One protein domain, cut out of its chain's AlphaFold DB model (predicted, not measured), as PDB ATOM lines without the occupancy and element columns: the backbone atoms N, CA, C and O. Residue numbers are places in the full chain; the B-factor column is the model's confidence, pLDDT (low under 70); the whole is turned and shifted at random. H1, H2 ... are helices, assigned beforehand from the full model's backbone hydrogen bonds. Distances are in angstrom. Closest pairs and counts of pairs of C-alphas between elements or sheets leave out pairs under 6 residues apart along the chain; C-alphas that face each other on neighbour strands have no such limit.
ATOM      1  N   ILE A   2      36.995  36.492 -50.049       83.88
ATOM      2  CA  ILE A   2      36.885  36.251 -48.603       83.88
ATOM      3  C   ILE A   2      37.862  37.216 -47.938       83.88
ATOM      4  O   ILE A   2      39.016  37.281 -48.356       83.88
ATOM      5  N   ILE A   3      37.374  38.002 -46.981       87.38
ATOM      6  CA  ILE A   3      38.206  38.859 -46.136       87.38
ATOM      7  C   ILE A   3      38.325  38.141 -44.799       87.38
ATOM      8  O   ILE A   3      37.304  37.839 -44.185       87.38
ATOM      9  N   ASP A   4      39.554  37.867 -44.387       87.56
ATOM     10  CA  ASP A   4      39.871  37.207 -43.129       87.56
ATOM     11  C   ASP A   4      40.834  38.103 -42.342       87.56
ATOM     12  O   ASP A   4      41.958  38.368 -42.775       87.56
ATOM     13  N   CYS A   5      40.350  38.638 -41.221       86.88
ATOM     14  CA  CYS A   5      41.126  39.536 -40.373       86.88
ATOM     15  C   CYS A   5      42.219  38.798 -39.591       86.88
ATOM     16  O   CYS A   5      43.205  39.441 -39.238       86.88
ATOM     17  N   ASP A   6      42.088  37.486 -39.376       83.88
ATOM     18  CA  ASP A   6      43.067  36.695 -38.620       83.88
ATOM     19  C   ASP A   6      44.322  36.406 -39.455       83.88
ATOM     20  O   ASP A   6      45.422  36.267 -38.924       83.88
ATOM     21  N   THR A   7      44.181  36.386 -40.783       89.75
ATOM     22  CA  THR A   7      45.294  36.227 -41.735       89.75
ATOM     23  C   THR A   7      45.701  37.536 -42.423       89.75
ATOM     24  O   THR A   7      46.592  37.551 -43.277       89.75
ATOM     25  N   CYS A   8      45.085  38.662 -42.053       91.00
ATOM     26  CA  CYS A   8      45.382  39.969 -42.628       91.00
ATOM     27  C   CYS A   8      46.733  40.513 -42.137       91.00
ATOM     28  O   CYS A   8      46.945  40.716 -40.946       91.00
ATOM     29  N   LEU A   9      47.629  40.855 -43.071       92.94
ATOM     30  CA  LEU A   9      48.956  41.409 -42.754       92.94
ATOM     31  C   LEU A   9      48.910  42.755 -42.014       92.94
ATOM     32  O   LEU A   9      49.862  43.099 -41.323       92.94
ATOM     33  N   MET A  10      47.820  43.510 -42.177       91.62
ATOM     34  CA  MET A  10      47.616  44.809 -41.526       91.62
ATOM     35  C   MET A  10      46.745  44.706 -40.265       91.62
ATOM     36  O   MET A  10      46.321  45.732 -39.734       91.62
ATOM     37  N   ALA A  11      46.430  43.494 -39.792       86.56
ATOM     38  CA  ALA A  11      45.617  43.308 -38.597       86.56
ATOM     39  C   ALA A  11      46.229  44.025 -37.382       86.56
ATOM     40  O   ALA A  11      47.441  43.989 -37.171       86.56
ATOM     41  N   ASN A  12      45.376  44.645 -36.564       82.06
ATOM     42  CA  ASN A  12      45.762  45.387 -35.355       82.06
ATOM     43  C   ASN A  12      46.658  46.618 -35.608       82.06
ATOM     44  O   ASN A  12      47.364  47.061 -34.703       82.06
ATOM     45  N   THR A  13      46.621  47.183 -36.818       89.19
ATOM     46  CA  THR A  13      47.265  48.465 -37.148       89.19
ATOM     47  C   THR A  13      46.228  49.581 -37.299       89.19
ATOM     48  O   THR A  13      45.024  49.328 -37.353       89.19
ATOM     49  N   ASP A  14      46.696  50.822 -37.414       88.19
ATOM     50  CA  ASP A  14      45.880  52.001 -37.737       88.19
ATOM     51  C   ASP A  14      45.163  51.892 -39.096       88.19
ATOM     52  O   ASP A  14      44.092  52.464 -39.285       88.19
ATOM     53  N   THR A  15      45.668  51.063 -40.014       89.88
ATOM     54  CA  THR A  15      45.004  50.769 -41.298       89.88
ATOM     55  C   THR A  15      43.632  50.104 -41.109       89.88
ATOM     56  O   THR A  15      42.767  50.187 -41.985       89.88
ATOM     57  N   CYS A  16      43.381  49.454 -39.965       87.06
ATOM     58  CA  CYS A  16      42.065  48.893 -39.667       87.06
ATOM     59  C   CYS A  16      40.980  49.971 -39.532       87.06
ATOM     60  O   CYS A  16      39.831  49.679 -39.863       87.06
ATOM     61  N   ASP A  17      41.320  51.193 -39.112       83.50
ATOM     62  CA  ASP A  17      40.344  52.275 -38.926       83.50
ATOM     63  C   ASP A  17      39.787  52.797 -40.261       83.50
ATOM     64  O   ASP A  17      38.648  53.264 -40.324       83.50
ATOM     65  N   GLU A  18      40.555  52.643 -41.342       87.00
ATOM     66  CA  GLU A  18      40.155  52.979 -42.713       87.00
ATOM     67  C   GLU A  18      39.652  51.758 -43.508       87.00
ATOM     68  O   GLU A  18      39.279  51.863 -44.679       87.00
ATOM     69  N   CYS A  19      39.612  50.574 -42.887       89.88
ATOM     70  CA  CYS A  19      39.109  49.364 -43.523       89.88
ATOM     71  C   CYS A  19      37.570  49.381 -43.623       89.88
ATOM     72  O   CYS A  19      36.859  49.888 -42.758       89.88
ATOM     73  N   ILE A  20      37.020  48.730 -44.650       89.88
ATOM     74  CA  ILE A  20      35.565  48.557 -44.789       89.88
ATOM     75  C   ILE A  20      34.974  47.602 -43.735       89.88
ATOM     76  O   ILE A  20      33.777  47.648 -43.452       89.88
ATOM     77  N   VAL A  21      35.793  46.730 -43.133       88.12
ATOM     78  CA  VAL A  21      35.318  45.696 -42.199       88.12
ATOM     79  C   VAL A  21      34.665  46.307 -40.949       88.12
ATOM     80  O   VAL A  21      33.517  45.950 -40.681       88.12
ATOM     81  N   PRO A  22      35.273  47.273 -40.229       82.50
ATOM     82  CA  PRO A  22      34.600  47.968 -39.129       82.50
ATOM     83  C   PRO A  22      33.335  48.731 -39.526       82.50
ATOM     84  O   PRO A  22      32.454  48.916 -38.688       82.50
ATOM     85  N   VAL A  23      33.217  49.166 -40.783       85.75
ATOM     86  CA  VAL A  23      32.004  49.835 -41.282       85.75
ATOM     87  C   VAL A  23      30.860  48.833 -41.431       85.75
ATOM     88  O   VAL A  23      29.738  49.114 -41.016       85.75
ATOM     89  N   LEU A  24      31.137  47.655 -41.993       86.12
ATOM     90  CA  LEU A  24      30.120  46.627 -42.239       86.12
ATOM     91  C   LEU A  24      29.770  45.827 -40.982       86.12
ATOM     92  O   LEU A  24      28.604  45.511 -40.751       86.12
ATOM     93  N   LEU A  25      30.778  45.480 -40.184       80.81
ATOM     94  CA  LEU A  25      30.653  44.563 -39.052       80.81
ATOM     95  C   LEU A  25      30.836  45.249 -37.696       80.81
ATOM     96  O   LEU A  25      30.703  44.585 -36.676       80.81
ATOM     97  N   GLY A  26      31.091  46.557 -37.637       76.69
ATOM     98  CA  GLY A  26      31.495  47.241 -36.405       76.69
ATOM     99  C   GLY A  26      32.959  46.968 -36.038       76.69
ATOM    100  O   GLY A  26      33.515  45.923 -36.364       76.69
ATOM    101  N   ALA A  27      33.603  47.914 -35.351       69.69
ATOM    102  CA  ALA A  27      34.982  47.737 -34.899       69.69
ATOM    103  C   ALA A  27      35.075  46.579 -33.879       69.69
ATOM    104  O   ALA A  27      34.349  46.631 -32.878       69.69
ATOM    105  N   PRO A  28      35.966  45.586 -34.079       64.12
ATOM    106  CA  PRO A  28      36.118  44.444 -33.174       64.12
ATOM    107  C   PRO A  28      36.348  44.887 -31.726       64.12
ATOM    108  O   PRO A  28      35.631  44.456 -30.833       64.12
ATOM    109  N   GLN A  29      37.233  45.866 -31.505       60.50
ATOM    110  CA  GLN A  29      37.521  46.424 -30.178       60.50
ATOM    111  C   GLN A  29      36.342  47.156 -29.506       60.50
ATOM    112  O   GLN A  29      36.393  47.422 -28.308       60.50
ATOM    113  N   ARG A  30      35.279  47.504 -30.245       58.84
ATOM    114  CA  ARG A  30      34.059  48.114 -29.677       58.84
ATOM    115  C   ARG A  30      32.975  47.087 -29.367       58.84
ATOM    116  O   ARG A  30      32.028  47.408 -28.652       58.84
ATOM    117  N   ARG A  31      33.091  45.875 -29.910       63.19
ATOM    118  CA  ARG A  31      32.214  44.757 -29.580       63.19
ATOM    119  C   ARG A  31      32.900  43.976 -28.466       63.19
ATOM    120  O   ARG A  31      33.774  43.158 -28.720       63.19
ATOM    121  N   GLY A  32      32.532  44.269 -27.219       66.62
ATOM    122  CA  GLY A  32      32.867  43.377 -26.107       66.62
ATOM    123  C   GLY A  32      32.392  41.947 -26.395       66.62
ATOM    124  O   GLY A  32      31.618  41.721 -27.330       66.62
ATOM    125  N   ARG A  33      32.854  40.974 -25.598       73.06
ATOM    126  CA  ARG A  33      32.395  39.584 -25.713       73.06
ATOM    127  C   ARG A  33      30.864  39.557 -25.744       73.06
ATOM    128  O   ARG A  33      30.225  40.145 -24.876       73.06
ATOM    129  N   ILE A  34      30.295  38.900 -26.753       79.06
ATOM    130  CA  ILE A  34      28.850  38.692 -26.825       79.06
ATOM    131  C   ILE A  34      28.497  37.687 -25.732       79.06
ATOM    132  O   ILE A  34      28.899  36.528 -25.805       79.06
ATOM    133  N   GLU A  35      27.791  38.148 -24.706       85.44
ATOM    134  CA  GLU A  35      27.269  37.295 -23.643       85.44
ATOM    135  C   GLU A  35      25.823  36.943 -23.980       85.44
ATOM    136  O   GLU A  35      24.968  37.821 -24.066       85.44
ATOM    137  N   ILE A  36      25.583  35.659 -24.234       88.56
ATOM    138  CA  ILE A  36      24.265  35.074 -24.475       88.56
ATOM    139  C   ILE A  36      24.133  33.909 -23.505       88.56
ATOM    140  O   ILE A  36      24.995  33.029 -23.469       88.56
ATOM    141  N   SER A  37      23.076  33.930 -22.705       91.88
ATOM    142  CA  SER A  37      22.726  32.825 -21.817       91.88
ATOM    143  C   SER A  37      22.112  31.655 -22.588       91.88
ATOM    144  O   SER A  37      21.591  31.822 -23.691       91.88
ATOM    145  N   ASP A  38      22.101  30.472 -21.973       92.81
ATOM    146  CA  ASP A  38      21.484  29.273 -22.559       92.81
ATOM    147  C   ASP A  38      19.996  29.495 -22.891       92.81
ATOM    148  O   ASP A  38      19.513  29.060 -23.932       92.81
ATOM    149  N   VAL A  39      19.281  30.249 -22.044       97.19
ATOM    150  CA  VAL A  39      17.860  30.584 -22.248       97.19
ATOM    151  C   VAL A  39      17.668  31.498 -23.458       97.19
ATOM    152  O   VAL A  39      16.728  31.326 -24.232       97.19
ATOM    153  N   GLU A  40      18.546  32.483 -23.645       95.19
ATOM    154  CA  GLU A  40      18.493  33.371 -24.810       95.19
ATOM    155  C   GLU A  40      18.863  32.633 -26.099       95.19
ATOM    156  O   GLU A  40      18.283  32.914 -27.149       95.19
ATOM    157  N   MET A  41      19.788  31.673 -26.019       93.69
ATOM    158  CA  MET A  41      20.145  30.807 -27.139       93.69
ATOM    159  C   MET A  41      18.948  29.952 -27.569       93.69
ATOM    160  O   MET A  41      18.574  29.978 -28.740       93.69
ATOM    161  N   GLU A  42      18.275  29.303 -26.614       95.62
ATOM    162  CA  GLU A  42      17.057  28.524 -26.871       95.62
ATOM    163  C   GLU A  42      15.934  29.396 -27.455       95.62
ATOM    164  O   GLU A  42      15.252  29.005 -28.407       95.62
ATOM    165  N   ALA A  43      15.748  30.609 -26.928       96.69
ATOM    166  CA  ALA A  43      14.767  31.546 -27.467       96.69
ATOM    167  C   ALA A  43      15.074  31.909 -28.929       96.69
ATOM    168  O   ALA A  43      14.163  31.927 -29.759       96.69
ATOM    169  N   MET A  44      16.340  32.168 -29.260       96.38
ATOM    170  CA  MET A  44      16.750  32.486 -30.627       96.38
ATOM    171  C   MET A  44      16.551  31.300 -31.576       96.38
ATOM    172  O   MET A  44      16.087  31.498 -32.700       96.38
ATOM    173  N   ASP A  45      16.839  30.080 -31.121       95.88
ATOM    174  CA  ASP A  45      16.630  28.858 -31.900       95.88
ATOM    175  C   ASP A  45      15.146  28.621 -32.200       95.88
ATOM    176  O   ASP A  45      14.788  28.328 -33.342       95.88
ATOM    177  N   ASN A  46      14.267  28.840 -31.219       97.94
ATOM    178  CA  ASN A  46      12.818  28.763 -31.422       97.94
ATOM    179  C   ASN A  46      12.332  29.794 -32.452       97.94
ATOM    180  O   ASN A  46      11.552  29.470 -33.348       97.94
ATOM    181  N   LEU A  47      12.820  31.037 -32.373       98.00
ATOM    182  CA  LEU A  47      12.486  32.074 -33.355       98.00
ATOM    183  C   LEU A  47      13.011  31.726 -34.756       98.00
ATOM    184  O   LEU A  47      12.342  32.009 -35.753       98.00
ATOM    185  N   ALA A  48      14.197  31.125 -34.845       98.06
ATOM    186  CA  ALA A  48      14.793  30.718 -36.109       98.06
ATOM    187  C   ALA A  48      14.053  29.529 -36.740       98.06
ATOM    188  O   ALA A  48      13.861  29.517 -37.957       98.06
ATOM    189  N   ALA A  49      13.592  28.569 -35.932       97.69
ATOM    190  CA  ALA A  49      12.798  27.426 -36.387       97.69
ATOM    191  C   ALA A  49      11.482  27.864 -37.055       97.69
ATOM    192  O   ALA A  49      11.091  27.303 -38.077       97.69
ATOM    193  N   GLU A  50      10.863  28.925 -36.536       98.31
ATOM    194  CA  GLU A  50       9.657  29.540 -37.106       98.31
ATOM    195  C   GLU A  50       9.960  30.553 -38.233       98.31
ATOM    196  O   GLU A  50       9.053  31.168 -38.795       98.31
ATOM    197  N   GLY A  51      11.236  30.758 -38.581       97.69
ATOM    198  CA  GLY A  51      11.661  31.661 -39.656       97.69
ATOM    199  C   GLY A  51      11.541  33.154 -39.329       97.69
ATOM    200  O   GLY A  51      11.601  33.985 -40.237       97.69
ATOM    201  N   LEU A  52      11.382  33.512 -38.053       97.94
ATOM    202  CA  LEU A  52      11.248  34.903 -37.604       97.94
ATOM    203  C   LEU A  52      12.595  35.637 -37.570       97.94
ATOM    204  O   LEU A  52      12.635  36.860 -37.707       97.94
ATOM    205  N   VAL A  53      13.693  34.899 -37.403       96.69
ATOM    206  CA  VAL A  53      15.067  35.421 -37.390       96.69
ATOM    207  C   VAL A  53      16.024  34.460 -38.109       96.69
ATOM    208  O   VAL A  53      15.733  33.270 -38.226       96.69
ATOM    209  N   PRO A  54      17.186  34.933 -38.595       95.19
ATOM    210  CA  PRO A  54      18.251  34.044 -39.047       95.19
ATOM    211  C   PRO A  54      18.817  33.197 -37.891       95.19
ATOM    212  O   PRO A  54      18.898  33.700 -36.770       95.19
ATOM    213  N   PRO A  55      19.291  31.963 -38.153       93.06
ATOM    214  CA  PRO A  55      19.937  31.145 -37.129       93.06
ATOM    215  C   PRO A  55      21.247  31.784 -36.652       93.06
ATOM    216  O   PRO A  55      21.947  32.445 -37.433       93.06
TER     217      PRO A  55
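What this domain is: This is residues 2 to 55 of the 62 residues of an uncharacterized protein of Acidimicrobiia bacterium (UniProt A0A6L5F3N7). Two separate ends are joined by a bare arm: a loose end where residues 2 to 13 loop round to two short helices, H1 and H2, and a lone longer helix, H3, with residues 50 to 55 folding back beside it. The printed part has 54 residues, 23 of them, under half, in three named helices in the order H1, H2, H3, with no named strand: all helix. It is extended, with a radius of gyration of the C-alphas of 15.7 A, and spans 41 by 21 by 18 A.

Where its parts are: H1 is residues 14 to 18, from C-alpha 14 at (45.880, 52.001, -37.737). H2 is residues 20 to 25. H3, residues 38 to 49, is 16.4 A long and ends at C-alpha 49, (12.798, 27.426, -36.387).

How they stand to each other: H1 and H2 are close but not clearly touching; their closest C-alphas, Cys 16 and Pro 22, are 7.5 A apart. H3 is apart from both. Every O i to N i+4 pair is within hydrogen-bond range in H2 and H3; H1 has 0 of 1, but 2 of 2 O i to N i+3.

The domain as a whole: The farthest C-alphas, Asp 14 and Glu 50, are 42.6 A apart. The printed part has no cut. H2 to H3 is a long link; residues 31 to 40, of which 38 to 40 belong to H3, stand free. Residues 27 to 32 have pLDDT under 70.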